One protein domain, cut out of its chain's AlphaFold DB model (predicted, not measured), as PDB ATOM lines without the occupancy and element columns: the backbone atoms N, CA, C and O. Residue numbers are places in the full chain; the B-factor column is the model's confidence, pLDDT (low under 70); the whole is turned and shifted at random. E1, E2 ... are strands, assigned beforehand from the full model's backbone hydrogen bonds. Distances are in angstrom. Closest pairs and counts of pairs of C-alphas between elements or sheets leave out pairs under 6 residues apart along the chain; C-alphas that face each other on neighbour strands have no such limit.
ATOM      1  N   ALA A 126      12.882  29.591  44.199       73.81
ATOM      2  CA  ALA A 126      13.964  29.845  43.269       73.81
ATOM      3  C   ALA A 126      15.204  29.104  43.788       73.81
ATOM      4  O   ALA A 126      15.658  29.352  44.904       73.81
ATOM      5  N   THR A 127      15.730  28.181  42.993       78.56
ATOM      6  CA  THR A 127      16.941  27.426  43.303       78.56
ATOM      7  C   THR A 127      18.037  27.762  42.303       78.56
ATOM      8  O   THR A 127      17.786  28.026  41.125       78.56
ATOM      9  N   THR A 128      19.275  27.781  42.775       80.44
ATOM     10  CA  THR A 128      20.441  28.113  41.957       80.44
ATOM     11  C   THR A 128      21.139  26.821  41.564       80.44
ATOM     12  O   THR A 128      21.827  26.212  42.376       80.44
ATOM     13  N   VAL A 129      20.981  26.406  40.306       80.94
ATOM     14  CA  VAL A 129      21.626  25.189  39.765       80.94
ATOM     15  C   VAL A 129      23.019  25.467  39.199       80.94
ATOM     16  O   VAL A 129      23.804  24.553  38.971       80.94
ATOM     17  N   SER A 130      23.339  26.738  38.946       77.44
ATOM     18  CA  SER A 130      24.692  27.202  38.632       77.44
ATOM     19  C   SER A 130      24.837  28.670  39.048       77.44
ATOM     20  O   SER A 130      23.819  29.358  39.129       77.44
ATOM     21  N   PRO A 131      26.059  29.212  39.216       73.62
ATOM     22  CA  PRO A 131      26.268  30.612  39.612       73.62
ATOM     23  C   PRO A 131      25.562  31.661  38.733       73.62
ATOM     24  O   PRO A 131      25.421  32.809  39.140       73.62
ATOM     25  N   LYS A 132      25.132  31.293  37.517       75.44
ATOM     26  CA  LYS A 132      24.419  32.171  36.574       75.44
ATOM     27  C   LYS A 132      23.014  31.672  36.223       75.44
ATOM     28  O   LYS A 132      22.394  32.206  35.304       75.44
ATOM     29  N   THR A 133      22.522  30.624  36.881       74.94
ATOM     30  CA  THR A 133      21.258  29.976  36.519       74.94
ATOM     31  C   THR A 133      20.409  29.746  37.755       74.94
ATOM     32  O   THR A 133      20.598  28.780  38.493       74.94
ATOM     33  N   THR A 134      19.439  30.635  37.927       80.31
ATOM     34  CA  THR A 134      18.316  30.457  38.843       80.31
ATOM     35  C   THR A 134      17.174  29.796  38.083       80.31
ATOM     36  O   THR A 134      16.834  30.215  36.975       80.31
ATOM     37  N   VAL A 135      16.612  28.746  38.665       86.75
ATOM     38  CA  VAL A 135      15.482  27.977  38.136       86.75
ATOM     39  C   VAL A 135      14.447  27.826  39.242       86.75
ATOM     40  O   VAL A 135      14.722  28.153  40.394       86.75
ATOM     41  N   PHE A 136      13.265  27.328  38.913       87.06
ATOM     42  CA  PHE A 136      12.284  26.969  39.932       87.06
ATOM     43  C   PHE A 136      12.377  25.475  40.221       87.06
ATOM     44  O   PHE A 136      12.552  24.692  39.288       87.06
ATOM     45  N   SER A 137      12.262  25.086  41.488       87.69
ATOM     46  CA  SER A 137      12.080  23.686  41.878       87.69
ATOM     47  C   SER A 137      10.761  23.482  42.611       87.69
ATOM     48  O   SER A 137      10.248  24.408  43.245       87.69
ATOM     49  N   ASP A 138      10.189  22.286  42.504       85.62
ATOM     50  CA  ASP A 138       9.021  21.879  43.291       85.62
ATOM     51  C   ASP A 138       9.376  20.779  44.305       85.62
ATOM     52  O   ASP A 138      10.517  20.326  44.385       85.62
ATOM     53  N   ALA A 139       8.385  20.334  45.079       84.75
ATOM     54  CA  ALA A 139       8.560  19.286  46.086       84.75
ATOM     55  C   ALA A 139       8.865  17.885  45.510       84.75
ATOM     56  O   ALA A 139       9.070  16.945  46.274       84.75
ATOM     57  N   ARG A 140       8.858  17.714  44.180       87.19
ATOM     58  CA  ARG A 140       9.257  16.472  43.497       87.19
ATOM     59  C   ARG A 140      10.727  16.490  43.080       87.19
ATOM     60  O   ARG A 140      11.150  15.590  42.360       87.19
ATOM     61  N   ASP A 141      11.475  17.524  43.469       88.81
ATOM     62  CA  ASP A 141      12.827  17.800  42.982       88.81
ATOM     63  C   ASP A 141      12.880  17.947  41.447       88.81
ATOM     64  O   ASP A 141      13.889  17.637  40.807       88.81
ATOM     65  N   LEU A 142      11.787  18.414  40.826       91.75
ATOM     66  CA  LEU A 142      11.783  18.782  39.413       91.75
ATOM     67  C   LEU A 142      12.279  20.214  39.252       91.75
ATOM     68  O   LEU A 142      11.806  21.130  39.918       91.75
ATOM     69  N   LEU A 143      13.214  20.402  38.329       92.19
ATOM     70  CA  LEU A 143      13.803  21.679  37.961       92.19
ATOM     71  C   LEU A 143      13.110  22.209  36.705       92.19
ATOM     72  O   LEU A 143      13.159  21.569  35.656       92.19
ATOM     73  N   PHE A 144      12.518  23.396  36.799       90.75
ATOM     74  CA  PHE A 144      11.839  24.098  35.711       90.75
ATOM     75  C   PHE A 144      12.785  25.152  35.154       90.75
ATOM     76  O   PHE A 144      12.873  26.277  35.661       90.75
ATOM     77  N   VAL A 145      13.537  24.774  34.123       89.06
ATOM     78  CA  VAL A 145      14.542  25.648  33.519       89.06
ATOM     79  C   VAL A 145      13.896  26.420  32.371       89.06
ATOM     80  O   VAL A 145      13.461  25.792  31.412       89.06
ATOM     81  N   PRO A 146      13.807  27.760  32.407       85.25
ATOM     82  CA  PRO A 146      13.231  28.495  31.287       85.25
ATOM     83  C   PRO A 146      14.106  28.309  30.038       85.25
ATOM     84  O   PRO A 146      15.297  28.641  30.067       85.25
ATOM     85  N   ALA A 147      13.516  27.828  28.941       83.50
ATOM     86  CA  ALA A 147      14.226  27.590  27.683       83.50
ATOM     87  C   ALA A 147      14.887  28.875  27.168       83.50
ATOM     88  O   ALA A 147      14.364  29.979  27.376       83.50
ATOM     89  N   LYS A 148      16.040  28.809  26.493       82.25
ATOM     90  CA  LYS A 148      16.735  30.034  26.035       82.25
ATOM     91  C   LYS A 148      15.927  30.735  24.949       82.25
ATOM     92  O   LYS A 148      15.223  30.091  24.193       82.25
ATOM     93  N   ARG A 149      16.087  32.058  24.783       75.56
ATOM     94  CA  ARG A 149      15.401  32.840  23.719       75.56
ATOM     95  C   ARG A 149      15.500  32.214  22.318       75.56
ATOM     96  O   ARG A 149      14.549  32.285  21.562       75.56
ATOM     97  N   ARG A 150      16.636  31.595  21.991       76.25
ATOM     98  CA  ARG A 150      16.886  30.928  20.699       76.25
ATOM     99  C   ARG A 150      16.184  29.574  20.527       76.25
ATOM    100  O   ARG A 150      16.105  29.083  19.414       76.25
ATOM    101  N   GLU A 151      15.729  28.974  21.621       74.56
ATOM    102  CA  GLU A 151      15.009  27.694  21.660       74.56
ATOM    103  C   GLU A 151      13.484  27.927  21.610       74.56
ATOM    104  O   GLU A 151      12.703  27.009  21.794       74.56
ATOM    105  N   PHE A 152      13.026  29.156  21.329       69.88
ATOM    106  CA  PHE A 152      11.604  29.469  21.165       69.88
ATOM    107  C   PHE A 152      11.128  28.916  19.825       69.88
ATOM    108  O   PHE A 152      11.161  29.589  18.795       69.88
ATOM    109  N   GLY A 179       5.984  30.189  21.773       75.94
ATOM    110  CA  GLY A 179       7.122  29.271  21.917       75.94
ATOM    111  C   GLY A 179       7.794  29.285  23.298       75.94
ATOM    112  O   GLY A 179       8.790  28.588  23.492       75.94
ATOM    113  N   PHE A 180       7.268  30.048  24.265       81.88
ATOM    114  CA  PHE A 180       7.739  30.020  25.651       81.88
ATOM    115  C   PHE A 180       7.454  28.668  26.316       81.88
ATOM    116  O   PHE A 180       6.304  28.237  26.386       81.88
ATOM    117  N   HIS A 181       8.498  28.031  26.848       87.69
ATOM    118  CA  HIS A 181       8.405  26.792  27.617       87.69
ATOM    119  C   HIS A 181       9.512  26.686  28.672       87.69
ATOM    120  O   HIS A 181      10.482  27.455  28.677       87.69
ATOM    121  N   TYR A 182       9.346  25.708  29.557       89.31
ATOM    122  CA  TYR A 182      10.352  25.255  30.503       89.31
ATOM    123  C   TYR A 182      10.847  23.868  30.113       89.31
ATOM    124  O   TYR A 182      10.038  22.976  29.864       89.31
ATOM    125  N   ASP A 183      12.160  23.680  30.143       91.31
ATOM    126  CA  ASP A 183      12.790  22.367  30.093       91.31
ATOM    127  C   ASP A 183      12.727  21.789  31.504       91.31
ATOM    128  O   ASP A 183      13.492  22.181  32.397       91.31
ATOM    129  N   VAL A 184      11.773  20.892  31.726       93.12
ATOM    130  CA  VAL A 184      11.556  20.265  33.026       93.12
ATOM    131  C   VAL A 184      12.340  18.968  33.097       93.12
ATOM    132  O   VAL A 184      12.249  18.101  32.225       93.12
ATOM    133  N   ARG A 185      13.141  18.833  34.148       94.31
ATOM    134  CA  ARG A 185      13.954  17.641  34.398       94.31
ATOM    135  C   ARG A 185      14.102  17.412  35.894       94.31
ATOM    136  O   ARG A 185      14.096  18.387  36.640       94.31
ATOM    137  N   PRO A 186      14.285  16.171  36.350       93.56
ATOM    138  CA  PRO A 186      14.585  15.949  37.748       93.56
ATOM    139  C   PRO A 186      15.992  16.420  38.081       93.56
ATOM    140  O   PRO A 186      16.895  16.354  37.240       93.56
ATOM    141  N   ASP A 187      16.189  16.832  39.327       91.25
ATOM    142  CA  ASP A 187      17.521  17.062  39.881       91.25
ATOM    143  C   ASP A 187      18.379  15.786  39.788       91.25
ATOM    144  O   ASP A 187      19.564  15.830  39.450       91.25
ATOM    145  N   ARG A 188      17.749  14.615  39.976       91.38
ATOM    146  CA  ARG A 188      18.382  13.293  39.844       91.38
ATOM    147  C   ARG A 188      17.663  12.424  38.796       91.38
ATOM    148  O   ARG A 188      16.497  12.089  39.006       91.38
ATOM    149  N   PRO A 189      18.327  11.997  37.702       91.12
ATOM    150  CA  PRO A 189      17.758  11.080  36.702       91.12
ATOM    151  C   PRO A 189      17.356   9.723  37.301       91.12
ATOM    152  O   PRO A 189      17.999   9.289  38.257       91.12
ATOM    153  N   PRO A 190      16.341   9.011  36.771       94.38
ATOM    154  CA  PRO A 190      15.694   9.254  35.479       94.38
ATOM    155  C   PRO A 190      14.412  10.093  35.575       94.38
ATOM    156  O   PRO A 190      13.833  10.223  36.652       94.38
ATOM    157  N   LEU A 191      13.972  10.640  34.435       95.62
ATOM    158  CA  LEU A 191      12.705  11.373  34.293       95.62
ATOM    159  C   LEU A 191      11.480  10.438  34.339       95.62
ATOM    160  O   LEU A 191      10.423  10.850  34.802       95.62
ATOM    161  N   SER A 192      11.634   9.180  33.913       95.75
ATOM    162  CA  SER A 192      10.578   8.153  33.853       95.75
ATOM    163  C   SER A 192       9.912   7.826  35.191       95.75
ATOM    164  O   SER A 192       8.831   7.251  35.215       95.75
ATOM    165  N   ARG A 193      10.509   8.232  36.317       95.12
ATOM    166  CA  ARG A 193       9.915   8.077  37.654       95.12
ATOM    167  C   ARG A 193       8.771   9.062  37.949       95.12
ATOM    168  O   ARG A 193       8.186   8.989  39.026       95.12
ATOM    169  N   PHE A 194       8.538  10.039  37.073       95.00
ATOM    170  CA  PHE A 194       7.566  11.112  37.278       95.00
ATOM    171  C   PHE A 194       6.445  11.049  36.249       95.00
ATOM    172  O   PHE A 194       6.651  10.649  35.109       95.00
ATOM    173  N   GLU A 195       5.280  11.539  36.650       95.00
ATOM    174  CA  GLU A 195       4.145  11.777  35.765       95.00
ATOM    175  C   GLU A 195       3.955  13.278  35.553       95.00
ATOM    176  O   GLU A 195       4.198  14.097  36.454       95.00
ATOM    177  N   PHE A 196       3.525  13.617  34.344       94.00
ATOM    178  CA  PHE A 196       3.272  14.978  33.889       94.00
ATOM    179  C   PHE A 196       1.844  15.076  33.378       94.00
ATOM    180  O   PHE A 196       1.302  14.099  32.880       94.00
ATOM    181  N   GLU A 197       1.236  16.245  33.486       92.44
ATOM    182  CA  GLU A 197      -0.101  16.495  32.960       92.44
ATOM    183  C   GLU A 197       0.008  17.245  31.637       92.44
ATOM    184  O   GLU A 197       0.647  18.291  31.565       92.44
ATOM    185  N   ASP A 198      -0.628  16.737  30.594       91.31
ATOM    186  CA  ASP A 198      -0.807  17.451  29.343       91.31
ATOM    187  C   ASP A 198      -2.224  18.011  29.263       91.31
ATOM    188  O   ASP A 198      -3.209  17.285  29.389       91.31
ATOM    189  N   CYS A 199      -2.332  19.307  28.995       83.75
ATOM    190  CA  CYS A 199      -3.619  19.998  28.928       83.75
ATOM    191  C   CYS A 199      -4.621  19.451  27.891       83.75
ATOM    192  O   CYS A 199      -5.804  19.794  27.976       83.75
ATOM    193  N   GLU A 200      -4.181  18.631  26.930       85.69
ATOM    194  CA  GLU A 200      -5.034  17.992  25.919       85.69
ATOM    195  C   GLU A 200      -5.021  16.466  26.019       85.69
ATOM    196  O   GLU A 200      -6.042  15.826  25.767       85.69
ATOM    197  N   LYS A 201      -3.873  15.876  26.367       88.81
ATOM    198  CA  LYS A 201      -3.671  14.418  26.364       88.81
ATOM    199  C   LYS A 201      -3.850  13.772  27.739       88.81
ATOM    200  O   LYS A 201      -3.850  12.545  27.816       88.81
ATOM    201  N   GLY A 202      -4.021  14.567  28.795       89.69
ATOM    202  CA  GLY A 202      -4.049  14.090  30.173       89.69
ATOM    203  C   GLY A 202      -2.663  13.649  30.636       89.69
ATOM    204  O   GLY A 202      -1.646  14.191  30.206       89.69
ATOM    205  N   THR A 203      -2.602  12.646  31.503       94.94
ATOM    206  CA  THR A 203      -1.338  12.222  32.111       94.94
ATOM    207  C   THR A 203      -0.367  11.596  31.098       94.94
ATOM    208  O   THR A 203      -0.713  10.688  30.341       94.94
ATOM    209  N   ILE A 204       0.882  12.062  31.113       94.44
ATOM    210  CA  ILE A 204       2.006  11.576  30.314       94.44
ATOM    211  C   ILE A 204       3.072  10.968  31.227       94.44
ATOM    212  O   ILE A 204       3.569  11.609  32.155       94.44
ATOM    213  N   SER A 205       3.490   9.751  30.881       95.44
ATOM    214  CA  SER A 205       4.593   9.033  31.525       95.44
ATOM    215  C   SER A 205       5.815   8.998  30.591       95.44
ATOM    216  O   SER A 205       5.750   8.396  29.513       95.44
ATOM    217  N   PRO A 206       6.935   9.650  30.950       95.44
ATOM    218  CA  PRO A 206       8.181   9.593  30.193       95.44
ATOM    219  C   PRO A 206       8.793   8.188  30.201       95.44
ATOM    220  O   PRO A 206       8.651   7.439  31.165       95.44
ATOM    221  N   LYS A 207       9.541   7.850  29.148       94.69
ATOM    222  CA  LYS A 207      10.342   6.619  29.078       94.69
ATOM    223  C   LYS A 207      11.783   6.878  29.525       94.69
ATOM    224  O   LYS A 207      12.203   8.028  29.627       94.69
ATOM    225  N   ASP A 208      12.554   5.819  29.756       91.94
ATOM    226  CA  ASP A 208      13.939   5.925  30.244       91.94
ATOM    227  C   ASP A 208      14.866   6.681  29.288       91.94
ATOM    228  O   ASP A 208      15.808   7.340  29.729       91.94
ATOM    229  N   GLU A 209      14.591   6.651  27.979       92.50
ATOM    230  CA  GLU A 209      15.381   7.422  27.024       92.50
ATOM    231  C   GLU A 209      15.066   8.930  27.034       92.50
ATOM    232  O   GLU A 209      15.763   9.724  26.392       92.50
ATOM    233  N   ASN A 210      14.005   9.346  27.735       95.50
ATOM    234  CA  ASN A 210      13.644  10.747  27.875       95.50
ATOM    235  C   ASN A 210      14.425  11.388  29.023       95.50
ATOM    236  O   ASN A 210      14.403  10.929  30.162       95.50
ATOM    237  N   THR A 211      15.102  12.495  28.722       93.75
ATOM    238  CA  THR A 211      15.979  13.175  29.693       93.75
ATOM    239  C   THR A 211      15.392  14.481  30.223       93.75
ATOM    240  O   THR A 211      15.815  14.959  31.275       93.75
ATOM    241  N   TYR A 212      14.418  15.046  29.509       94.12
ATOM    242  CA  TYR A 212      13.643  16.222  29.898       94.12
ATOM    243  C   TYR A 212      12.261  16.180  29.231       94.12
ATOM    244  O   TYR A 212      12.020  15.401  28.301       94.12
ATOM    245  N   ILE A 213      11.365  17.040  29.699       93.50
ATOM    246  CA  ILE A 213      10.073  17.315  29.080       93.50
ATOM    247  C   ILE A 213       9.897  18.826  28.967       93.50
ATOM    248  O   ILE A 213      10.071  19.556  29.940       93.50
ATOM    249  N   ASN A 214       9.575  19.302  27.771       92.12
ATOM    250  CA  ASN A 214       9.218  20.695  27.558       92.12
ATOM    251  C   ASN A 214       7.799  20.890  28.056       92.12
ATOM    252  O   ASN A 214       6.908  20.167  27.613       92.12
ATOM    253  N   VAL A 215       7.592  21.855  28.945       90.75
ATOM    254  CA  VAL A 215       6.268  22.205  29.454       90.75
ATOM    255  C   VAL A 215       6.014  23.687  29.213       90.75
ATOM    256  O   VAL A 215       6.753  24.551  29.692       90.75
ATOM    257  N   THR A 216       4.980  23.992  28.443       87.81
ATOM    258  CA  THR A 216       4.526  25.365  28.187       87.81
ATOM    259  C   THR A 216       3.620  25.861  29.328       87.81
ATOM    260  O   THR A 216       3.093  25.058  30.098       87.81
ATOM    261  N   PRO A 217       3.380  27.180  29.468       82.12
ATOM    262  CA  PRO A 217       2.572  27.734  30.563       82.12
ATOM    263  C   PRO A 217       1.138  27.209  30.636       82.12
ATOM    264  O   PRO A 217       0.545  27.213  31.709       82.12
ATOM    265  N   ASN A 218       0.568  26.767  29.515       81.56
ATOM    266  CA  ASN A 218      -0.744  26.121  29.460       81.56
ATOM    267  C   ASN A 218      -0.722  24.627  29.796       81.56
ATOM    268  O   ASN A 218      -1.739  23.986  29.564       81.56
ATOM    269  N   ASP A 219       0.386  24.088  30.311       87.44
ATOM    270  CA  ASP A 219       0.575  22.664  30.604       87.44
ATOM    271  C   ASP A 219       0.558  21.767  29.360       87.44
ATOM    272  O   ASP A 219       0.273  20.579  29.457       87.44
ATOM    273  N   ARG A 220       0.878  22.291  28.170       88.75
ATOM    274  CA  ARG A 220       1.188  21.408  27.040       88.75
ATOM    275  C   ARG A 220       2.584  20.845  27.225       88.75
ATOM    276  O   ARG A 220       3.502  21.560  27.634       88.75
ATOM    277  N   THR A 221       2.744  19.571  26.900       90.81
ATOM    278  CA  THR A 221       3.984  18.855  27.153       90.81
ATOM    279  C   THR A 221       4.565  18.227  25.890       90.81
ATOM    280  O   THR A 221       3.856  17.805  24.972       90.81
ATOM    281  N   ARG A 222       5.897  18.147  25.833       90.88
ATOM    282  CA  ARG A 222       6.621  17.451  24.767       90.88
ATOM    283  C   ARG A 222       7.866  16.776  25.322       90.88
ATOM    284  O   ARG A 222       8.752  17.431  25.860       90.88
ATOM    285  N   LEU A 223       7.949  15.461  25.155       92.44
ATOM    286  CA  LEU A 223       9.091  14.675  25.611       92.44
ATOM    287  C   LEU A 223      10.336  14.955  24.764       92.44
ATOM    288  O   LEU A 223      10.287  14.931  23.532       92.44
ATOM    289  N   GLY A 224      11.457  15.172  25.445       88.19
ATOM    290  CA  GLY A 224      12.759  15.410  24.845       88.19
ATOM    291  C   GLY A 224      13.714  14.235  25.021       88.19
ATOM    292  O   GLY A 224      13.658  13.492  26.005       88.19
ATOM    293  N   LYS A 225      14.616  14.070  24.052       88.50
ATOM    294  CA  LYS A 225      15.786  13.185  24.131       88.50
ATOM    295  C   LYS A 225      17.034  14.064  24.001       88.50
ATOM    296  O   LYS A 225      16.958  15.131  23.387       88.50
TER     297      LYS A 225
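Overview. This is residues 126 to 152 and 179 to 225 of the 226 residues of an uncharacterized protein of Rhizobium sp. Leaf311 (UniProt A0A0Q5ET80). One strongly twisted sheet of six strands runs through the domain, with the E1 and E2 hairpin at one end of the longest axis and a small separate hairpin, E5 and E6, at the other. E4 and E7 lie in the middle, and the tips of the two end hairpins, Pro 131 and Lys 201, are the farthest apart. The printed part has 74 residues with no named helix and eight named strands, E1 to E8 in chain order, and its class is all strand, though under half of the residues are in named elements. The large sheet has the order E1, E2, E3, E4, E7, E8, and both sheets are antiparallel. The whole is compact, with a radius of gyration of the C-alphas of 12.0 A and spans of 35 by 26 by 22 A.

Arrangement. E1, residues 126 to 130, and E2, residues 133 to 137, form a hairpin, with N 127 and O 135 2.8 A apart. E2 and E3, residues 142 to 146, form another hairpin, with N 144 and O 136 2.8 A apart. E1, E2 and E3 make a meander, each strand the antiparallel neighbour of the one before. The pairing of E2 is staggered: residues 133 to 136 pair with E1, and residues 136 to 137 with E3. E4, residues 182 to 186, is antiparallel to E3 at 156 degrees, with N 143 and O 185 2.8 A apart. E5, residues 196 to 198, and E6, residues 202 to 204, form a hairpin, with N 204 and O 196 2.7 A apart. E7, residues 212 to 215, is the antiparallel neighbour of E4, with N 184 and O 213 2.8 A apart. E7 and E8, residues 221 to 224, form a hairpin, with N 214 and O 222 2.8 A apart. The closest C-alphas of E5 and E8 are those of Asp 198 and Thr 221, 5.5 A apart. E6 and E8 are near each other, with 5 pairs of C-alphas within 10 A, while E5 and E7 are apart. From edge strand E1 to edge strand E8 the strands' lines turn by 164 degrees.

Along the chain. E1 begins at C-alpha 126, (13.964, 29.845, 43.269), and is 12.0 A long. E2 is 12.3 A, E3 12.7 A and E4 12.5 A long. E4 begins at C-alpha 182, (10.352, 25.255, 30.503). E5 and E6 each measure 6.6 A, E7 9.5 A and E8 9.7 A. E8 ends at C-alpha 224, (12.759, 15.410, 24.845).

Size, cuts and confidence. The C-alphas of Pro 131 and Lys 201, the two farthest apart, are 36.5 A from each other. Residues 153 to 178 are not printed, and C-alphas 152 and 179 are 4.5 A apart across this cut, which falls in the link from E3 to E4. Of the links that are printed whole, none is long. The mean pLDDT of the printed part is 87.7, and residue 152 is under 70 in this predicted model.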